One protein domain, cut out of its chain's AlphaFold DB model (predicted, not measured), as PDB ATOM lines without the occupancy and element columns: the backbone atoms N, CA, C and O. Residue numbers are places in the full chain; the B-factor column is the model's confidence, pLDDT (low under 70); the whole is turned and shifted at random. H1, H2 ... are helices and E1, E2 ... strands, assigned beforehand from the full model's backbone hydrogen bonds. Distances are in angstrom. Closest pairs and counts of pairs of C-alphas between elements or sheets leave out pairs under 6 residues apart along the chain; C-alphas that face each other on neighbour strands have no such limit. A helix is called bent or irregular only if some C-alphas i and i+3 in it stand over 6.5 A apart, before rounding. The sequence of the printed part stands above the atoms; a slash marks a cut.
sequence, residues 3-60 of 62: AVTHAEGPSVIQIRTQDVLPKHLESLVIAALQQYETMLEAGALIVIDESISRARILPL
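This is residues 3 to 60 of the 62 residues of an uncharacterized protein of Planctomycetes bacterium GWA2_39_15 (UniProt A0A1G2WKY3). Look for a small sheet of three strands, E1, E2 and E3, with the helices H1 and H2 following each other over one face while the other face is bare. Before E1 the first residues make a loose tail, and the hairpin of E2 and E3 completes the sheet. The printed part has 58 residues, with two named helices and three named strands in the order E1 H1 H2 E2 E3; the class is mixed, helices and strands, and the sheet, in the order E1 E2 E3, is mixed too. The whole is compact, with a radius of gyration of the C-alphas of 11.8 A, yet elongated, spanning 33 by 20 by 18 A.

Begin at edge strand E1, residues 12 to 16, parallel to inner strand E2, residues 44 to 49, at 12 degrees; N 14 and O 46 are 2.8 A apart, within hydrogen-bond range. Between them in the chain come H1, residues 22 to 35, and H2, residues 37 to 41, making a strand-helix-strand unit, two parallel neighbour strands with helices between, whose crossover is left-handed. H1 is on the sheet at a height of 10.2 A, over E1 and E2, and runs slantwise to the strands, at 47 degrees to E1 on the local plane. H2 is on the same face, over E2, at a height of 8.5 A. The two helices are close but not clearly touching; their closest C-alphas, of Leu 33 and Leu 40, are 7.9 A apart. E2 then forms a hairpin with edge strand E3, residues 54 to 59, antiparallel at 166 degrees, where N 47 and O 56 are 2.8 A apart, within hydrogen-bond range. In H2 the O i to N i+4 pair is within hydrogen-bond range; in H1, 8 of 10 are.

Find C-alpha 12 at (-18.740, 6.384, -79.191), where E1 begins its 12.9 A. From C-alpha 22 at (-26.271, -1.201, -65.645), H1 runs 19.0 A; it is irregular, with C-alphas 24 and 27 7.3 A apart. H2 measures 6.2 A and E2 16.0 A. E3 runs 16.4 A to C-alpha 59 at (-11.093, 5.903, -86.423).

Look to His 6 and Lys 23 for the two C-alphas farthest apart, at 34.0 A. The printed part has no cut, and the four links between elements are tight. Confidence is under 70 at residues 3 to 9, 53 and 59 to 60; the mean pLDDT of the printed part is 82.1.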
ATOM      1  N   ALA A   3     -19.905   9.162 -88.538       50.88
ATOM      2  CA  ALA A   3     -18.960   9.114 -89.658       50.88
ATOM      3  C   ALA A   3     -19.284  10.098 -90.805       50.88
ATOM      4  O   ALA A   3     -18.434  10.361 -91.646       50.88
ATOM      5  N   VAL A   4     -20.508  10.639 -90.868       54.56
ATOM      6  CA  VAL A   4     -20.924  11.557 -91.945       54.56
ATOM      7  C   VAL A   4     -20.453  12.990 -91.675       54.56
ATOM      8  O   VAL A   4     -20.308  13.772 -92.610       54.56
ATOM      9  N   THR A   5     -20.181  13.350 -90.417       59.53
ATOM     10  CA  THR A   5     -19.950  14.748 -90.029       59.53
ATOM     11  C   THR A   5     -18.484  15.182 -90.050       59.53
ATOM     12  O   THR A   5     -18.246  16.363 -89.831       59.53
ATOM     13  N   HIS A   6     -17.515  14.284 -90.301       55.22
ATOM     14  CA  HIS A   6     -16.068  14.564 -90.137       55.22
ATOM     15  C   HIS A   6     -15.744  15.247 -88.795       55.22
ATOM     16  O   HIS A   6     -14.808  16.033 -88.687       55.22
ATOM     17  N   ALA A   7     -16.578  15.010 -87.784       54.59
ATOM     18  CA  ALA A   7     -16.427  15.664 -86.504       54.59
ATOM     19  C   ALA A   7     -15.326  14.931 -85.734       54.59
ATOM     20  O   ALA A   7     -15.406  13.712 -85.584       54.59
ATOM     21  N   GLU A   8     -14.344  15.679 -85.220       56.81
ATOM     22  CA  GLU A   8     -13.256  15.153 -84.373       56.81
ATOM     23  C   GLU A   8     -13.766  14.501 -83.074       56.81
ATOM     24  O   GLU A   8     -13.020  13.862 -82.339       56.81
ATOM     25  N   GLY A   9     -15.063  14.634 -82.802       56.31
ATOM     26  CA  GLY A   9     -15.779  13.933 -81.758       56.31
ATOM     27  C   GLY A   9     -17.299  14.035 -81.939       56.31
ATOM     28  O   GLY A   9     -17.787  14.742 -82.826       56.31
ATOM     29  N   PRO A  10     -18.075  13.354 -81.081       73.88
ATOM     30  CA  PRO A  10     -17.607  12.521 -79.976       73.88
ATOM     31  C   PRO A  10     -17.192  11.110 -80.420       73.88
ATOM     32  O   PRO A  10     -17.748  10.545 -81.364       73.88
ATOM     33  N   SER A  11     -16.264  10.516 -79.669       81.88
ATOM     34  CA  SER A  11     -16.052   9.067 -79.673       81.88
ATOM     35  C   SER A  11     -17.261   8.349 -79.085       81.88
ATOM     36  O   SER A  11     -17.913   8.851 -78.167       81.88
ATOM     37  N   VAL A  12     -17.570   7.164 -79.608       87.06
ATOM     38  CA  VAL A  12     -18.740   6.384 -79.191       87.06
ATOM     39  C   VAL A  12     -18.367   4.931 -78.984       87.06
ATOM     40  O   VAL A  12     -17.741   4.311 -79.839       87.06
ATOM     41  N   ILE A  13     -18.841   4.365 -77.876       88.62
ATOM     42  CA  ILE A  13     -18.871   2.922 -77.654       88.62
ATOM     43  C   ILE A  13     -20.302   2.443 -77.899       88.62
ATOM     44  O   ILE A  13     -21.241   2.872 -77.231       88.62
ATOM     45  N   GLN A  14     -20.478   1.549 -78.866       89.81
ATOM     46  CA  GLN A  14     -21.727   0.851 -79.125       89.81
ATOM     47  C   GLN A  14     -21.623  -0.576 -78.587       89.81
ATOM     48  O   GLN A  14     -20.857  -1.379 -79.113       89.81
ATOM     49  N   ILE A  15     -22.440  -0.914 -77.591       91.38
ATOM     50  CA  ILE A  15     -22.510  -2.266 -77.029       91.38
ATOM     51  C   ILE A  15     -23.727  -2.990 -77.608       91.38
ATOM     52  O   ILE A  15     -24.835  -2.456 -77.617       91.38
ATOM     53  N   ARG A  16     -23.512  -4.207 -78.113       90.69
ATOM     54  CA  ARG A  16     -24.552  -5.126 -78.581       90.69
ATOM     55  C   ARG A  16     -24.643  -6.292 -77.610       90.69
ATOM     56  O   ARG A  16     -23.704  -7.072 -77.470       90.69
ATOM     57  N   THR A  17     -25.782  -6.379 -76.944       91.00
ATOM     58  CA  THR A  17     -26.073  -7.351 -75.891       91.00
ATOM     59  C   THR A  17     -27.584  -7.572 -75.810       91.00
ATOM     60  O   THR A  17     -28.360  -6.804 -76.385       91.00
ATOM     61  N   GLN A  18     -27.993  -8.632 -75.118       92.12
ATOM     62  CA  GLN A  18     -29.388  -8.884 -74.759       92.12
ATOM     63  C   GLN A  18     -29.770  -8.213 -73.432       92.12
ATOM     64  O   GLN A  18     -30.926  -7.825 -73.272       92.12
ATOM     65  N   ASP A  19     -28.820  -8.054 -72.502       92.88
ATOM     66  CA  ASP A  19     -29.056  -7.435 -71.196       92.88
ATOM     67  C   ASP A  19     -28.409  -6.045 -71.140       92.88
ATOM     68  O   ASP A  19     -27.191  -5.892 -71.139       92.88
ATOM     69  N   VAL A  20     -29.248  -5.010 -71.116       91.44
ATOM     70  CA  VAL A  20     -28.815  -3.605 -71.085       91.44
ATOM     71  C   VAL A  20     -28.827  -3.002 -69.678       91.44
ATOM     72  O   VAL A  20     -28.675  -1.788 -69.524       91.44
ATOM     73  N   LEU A  21     -29.037  -3.816 -68.639       95.38
ATOM     74  CA  LEU A  21     -29.059  -3.338 -67.264       95.38
ATOM     75  C   LEU A  21     -27.662  -2.851 -66.841       95.38
ATOM     76  O   LEU A  21     -26.668  -3.534 -67.097       95.38
ATOM     77  N   PRO A  22     -27.559  -1.723 -66.108       91.56
ATOM     78  CA  PRO A  22     -26.271  -1.201 -65.645       91.56
ATOM     79  C   PRO A  22     -25.438  -2.229 -64.878       91.56
ATOM     80  O   PRO A  22     -24.232  -2.293 -65.060       91.56
ATOM     81  N   LYS A  23     -26.095  -3.082 -64.084       94.88
ATOM     82  CA  LYS A  23     -25.445  -4.147 -63.309       94.88
ATOM     83  C   LYS A  23     -24.753  -5.199 -64.186       94.88
ATOM     84  O   LYS A  23     -23.772  -5.794 -63.760       94.88
ATOM     85  N   HIS A  24     -25.276  -5.457 -65.385       93.25
ATOM     86  CA  HIS A  24     -24.650  -6.362 -66.353       93.25
ATOM     87  C   HIS A  24     -23.519  -5.651 -67.108       93.25
ATOM     88  O   HIS A  24     -22.448  -6.212 -67.321       93.25
ATOM     89  N   LEU A  25     -23.727  -4.376 -67.453       93.12
ATOM     90  CA  LEU A  25     -22.810  -3.617 -68.304       93.12
ATOM     91  C   LEU A  25     -21.652  -2.933 -67.585       93.12
ATOM     92  O   LEU A  25     -20.679  -2.588 -68.248       93.12
ATOM     93  N   GLU A  26     -21.722  -2.727 -66.272       94.44
ATOM     94  CA  GLU A  26     -20.737  -1.942 -65.518       94.44
ATOM     95  C   GLU A  26     -19.297  -2.391 -65.783       94.44
ATOM     96  O   GLU A  26     -18.449  -1.588 -66.173       94.44
ATOM     97  N   SER A  27     -19.038  -3.694 -65.666       93.06
ATOM     98  CA  SER A  27     -17.696  -4.251 -65.827       93.06
ATOM     99  C   SER A  27     -17.229  -4.154 -67.277       93.06
ATOM    100  O   SER A  27     -16.079  -3.806 -67.533       93.06
ATOM    101  N   LEU A  28     -18.133  -4.406 -68.229       91.81
ATOM    102  CA  LEU A  28     -17.839  -4.332 -69.657       91.81
ATOM    103  C   LEU A  28     -17.514  -2.899 -70.090       91.81
ATOM    104  O   LEU A  28     -16.542  -2.679 -70.807       91.81
ATOM    105  N   VAL A  29     -18.311  -1.925 -69.648       92.19
ATOM    106  CA  VAL A  29     -18.135  -0.508 -69.984       92.19
ATOM    107  C   VAL A  29     -16.826   0.018 -69.401       92.19
ATOM    108  O   VAL A  29     -16.061   0.652 -70.121       92.19
ATOM    109  N   ILE A  30     -16.537  -0.274 -68.129       95.00
ATOM    110  CA  ILE A  30     -15.291   0.164 -67.484       95.00
ATOM    111  C   ILE A  30     -14.079  -0.448 -68.195       95.00
ATOM    112  O   ILE A  30     -13.144   0.277 -68.539       95.00
ATOM    113  N   ALA A  31     -14.113  -1.753 -68.478       92.75
ATOM    114  CA  ALA A  31     -13.034  -2.430 -69.192       92.75
ATOM    115  C   ALA A  31     -12.837  -1.859 -70.604       92.75
ATOM    116  O   ALA A  31     -11.706  -1.625 -71.018       92.75
ATOM    117  N   ALA A  32     -13.923  -1.577 -71.328       91.19
ATOM    118  CA  ALA A  32     -13.865  -0.982 -72.657       91.19
ATOM    119  C   ALA A  32     -13.240   0.420 -72.652       91.19
ATOM    120  O   ALA A  32     -12.426   0.730 -73.520       91.19
ATOM    121  N   LEU A  33     -13.602   1.258 -71.676       92.38
ATOM    122  CA  LEU A  33     -13.030   2.597 -71.526       92.38
ATOM    123  C   LEU A  33     -11.522   2.528 -71.269       92.38
ATOM    124  O   LEU A  33     -10.764   3.220 -71.939       92.38
ATOM    125  N   GLN A  34     -11.090   1.654 -70.358       94.56
ATOM    126  CA  GLN A  34      -9.672   1.474 -70.029       94.56
ATOM    127  C   GLN A  34      -8.878   0.871 -71.192       94.56
ATOM    128  O   GLN A  34      -7.767   1.298 -71.487       94.56
ATOM    129  N   GLN A  35      -9.439  -0.130 -71.869       92.19
ATOM    130  CA  GLN A  35      -8.742  -0.845 -72.934       92.19
ATOM    131  C   GLN A  35      -8.535   0.014 -74.185       92.19
ATOM    132  O   GLN A  35      -7.559  -0.185 -74.909       92.19
ATOM    133  N   TYR A  36      -9.455   0.941 -74.460       89.81
ATOM    134  CA  TYR A  36      -9.457   1.725 -75.693       89.81
ATOM    135  C   TYR A  36      -9.291   3.231 -75.476       89.81
ATOM    136  O   TYR A  36      -9.569   3.999 -76.395       89.81
ATOM    137  N   GLU A  37      -8.807   3.648 -74.307       89.94
ATOM    138  CA  GLU A  37      -8.618   5.050 -73.910       89.94
ATOM    139  C   GLU A  37      -7.958   5.888 -75.015       89.94
ATOM    140  O   GLU A  37      -8.581   6.798 -75.554       89.94
ATOM    141  N   THR A  38      -6.767   5.498 -75.474       86.94
ATOM    142  CA  THR A  38      -6.024   6.230 -76.517       86.94
ATOM    143  C   THR A  38      -6.788   6.343 -77.841       86.94
ATOM    144  O   THR A  38      -6.655   7.324 -78.568       86.94
ATOM    145  N   MET A  39      -7.603   5.344 -78.188       84.38
ATOM    146  CA  MET A  39      -8.408   5.379 -79.415       84.38
ATOM    147  C   MET A  39      -9.624   6.290 -79.255       84.38
ATOM    148  O   MET A  39      -9.994   6.993 -80.191       84.38
ATOM    149  N   LEU A  40     -10.242   6.284 -78.072       85.56
ATOM    150  CA  LEU A  40     -11.346   7.175 -77.731       85.56
ATOM    151  C   LEU A  40     -10.882   8.635 -77.688       85.56
ATOM    152  O   LEU A  40     -11.609   9.501 -78.164       85.56
ATOM    153  N   GLU A  41      -9.678   8.910 -77.193       84.44
ATOM    154  CA  GLU A  41      -9.071  10.248 -77.230       84.44
ATOM    155  C   GLU A  41      -8.795  10.723 -78.663       84.44
ATOM    156  O   GLU A  41      -8.964  11.900 -78.969       84.44
ATOM    157  N   ALA A  42      -8.431   9.806 -79.565       79.69
ATOM    158  CA  ALA A  42      -8.140  10.108 -80.966       79.69
ATOM    159  C   ALA A  42      -9.384  10.225 -81.873       79.69
ATOM    160  O   ALA A  42      -9.236  10.492 -83.068       79.69
ATOM    161  N   GLY A  43     -10.594  10.017 -81.340       78.94
ATOM    162  CA  GLY A  43     -11.832   9.979 -82.122       78.94
ATOM    163  C   GLY A  43     -12.094   8.593 -82.716       78.94
ATOM    164  O   GLY A  43     -11.586   8.258 -83.789       78.94
ATOM    165  N   ALA A  44     -12.929   7.783 -82.062       83.69
ATOM    166  CA  ALA A  44     -13.229   6.420 -82.501       83.69
ATOM    167  C   ALA A  44     -14.686   5.998 -82.271       83.69
ATOM    168  O   ALA A  44     -15.320   6.349 -81.276       83.69
ATOM    169  N   LEU A  45     -15.189   5.156 -83.178       86.00
ATOM    170  CA  LEU A  45     -16.370   4.329 -82.949       86.00
ATOM    171  C   LEU A  45     -15.924   2.909 -82.602       86.00
ATOM    172  O   LEU A  45     -15.331   2.218 -83.434       86.00
ATOM    173  N   ILE A  46     -16.249   2.471 -81.392       86.44
ATOM    174  CA  ILE A  46     -15.927   1.143 -80.881       86.44
ATOM    175  C   ILE A  46     -17.217   0.350 -80.774       86.44
ATOM    176  O   ILE A  46     -18.120   0.727 -80.037       86.44
ATOM    177  N   VAL A  47     -17.323  -0.754 -81.504       89.06
ATOM    178  CA  VAL A  47     -18.481  -1.650 -81.423       89.06
ATOM    179  C   VAL A  47     -18.076  -2.904 -80.673       89.06
ATOM    180  O   VAL A  47     -17.235  -3.643 -81.176       89.06
ATOM    181  N   ILE A  48     -18.687  -3.150 -79.518       89.19
ATOM    182  CA  ILE A  48     -18.495  -4.348 -78.699       89.19
ATOM    183  C   ILE A  48     -19.724  -5.224 -78.858       89.19
ATOM    184  O   ILE A  48     -20.849  -4.764 -78.676       89.19
ATOM    185  N   ASP A  49     -19.509  -6.485 -79.196       88.81
ATOM    186  CA  ASP A  49     -20.575  -7.469 -79.293       88.81
ATOM    187  C   ASP A  49     -20.282  -8.625 -78.336       88.81
ATOM    188  O   ASP A  49     -19.317  -9.368 -78.537       88.81
ATOM    189  N   GLU A  50     -21.100  -8.754 -77.287       82.25
ATOM    190  CA  GLU A  50     -20.967  -9.822 -76.287       82.25
ATOM    191  C   GLU A  50     -21.228 -11.206 -76.889       82.25
ATOM    192  O   GLU A  50     -20.614 -12.183 -76.468       82.25
ATOM    193  N   SER A  51     -22.092 -11.302 -77.906       80.31
ATOM    194  CA  SER A  51     -22.473 -12.587 -78.505       80.31
ATOM    195  C   SER A  51     -21.339 -13.231 -79.305       80.31
ATOM    196  O   SER A  51     -21.270 -14.454 -79.416       80.31
ATOM    197  N   ILE A  52     -20.426 -12.412 -79.838       78.56
ATOM    198  CA  ILE A  52     -19.276 -12.861 -80.640       78.56
ATOM    199  C   ILE A  52     -17.922 -12.457 -80.039       78.56
ATOM    200  O   ILE A  52     -16.894 -12.692 -80.676       78.56
ATOM    201  N   SER A  53     -17.913 -11.860 -78.840       67.81
ATOM    202  CA  SER A  53     -16.729 -11.418 -78.087       67.81
ATOM    203  C   SER A  53     -15.700 -10.662 -78.942       67.81
ATOM    204  O   SER A  53     -14.510 -10.989 -78.955       67.81
ATOM    205  N   ARG A  54     -16.149  -9.664 -79.713       72.06
ATOM    206  CA  ARG A  54     -15.277  -8.881 -80.607       72.06
ATOM    207  C   ARG A  54     -15.533  -7.387 -80.487       72.06
ATOM    208  O   ARG A  54     -16.682  -6.955 -80.445       72.06
ATOM    209  N   ALA A  55     -14.445  -6.622 -80.538       72.38
ATOM    210  CA  ALA A  55     -14.467  -5.178 -80.712       72.38
ATOM    211  C   ALA A  55     -14.119  -4.803 -82.163       72.38
ATOM    212  O   ALA A  55     -13.204  -5.380 -82.757       72.38
ATOM    213  N   ARG A  56     -14.831  -3.833 -82.744       71.88
ATOM    214  CA  ARG A  56     -14.458  -3.183 -84.013       71.88
ATOM    215  C   ARG A  56     -14.188  -1.715 -83.759       71.88
ATOM    216  O   ARG A  56     -15.041  -1.053 -83.183       71.88
ATOM    217  N   ILE A  57     -13.047  -1.224 -84.227       71.19
ATOM    218  CA  ILE A  57     -12.647   0.176 -84.095       71.19
ATOM    219  C   ILE A  57     -12.696   0.818 -85.478       71.19
ATOM    220  O   ILE A  57     -12.115   0.293 -86.430       71.19
ATOM    221  N   LEU A  58     -13.391   1.946 -85.583       71.81
ATOM    222  CA  LEU A  58     -13.366   2.811 -86.753       71.81
ATOM    223  C   LEU A  58     -12.833   4.185 -86.316       71.81
ATOM    224  O   LEU A  58     -13.559   4.890 -85.607       71.81
ATOM    225  N   PRO A  59     -11.595   4.558 -86.685       67.00
ATOM    226  CA  PRO A  59     -11.093   5.903 -86.423       67.00
ATOM    227  C   PRO A  59     -11.938   6.924 -87.195       67.00
ATOM    228  O   PRO A  59     -12.248   6.718 -88.372       67.00
ATOM    229  N   LEU A  60     -12.356   7.990 -86.512       69.12
ATOM    230  CA  LEU A  60     -13.141   9.086 -87.092       69.12
ATOM    231  C   LEU A  60     -12.243  10.157 -87.723       69.12
ATOM    232  O   LEU A  60     -12.678  10.851 -88.640       69.12
TER     233      LEU A  60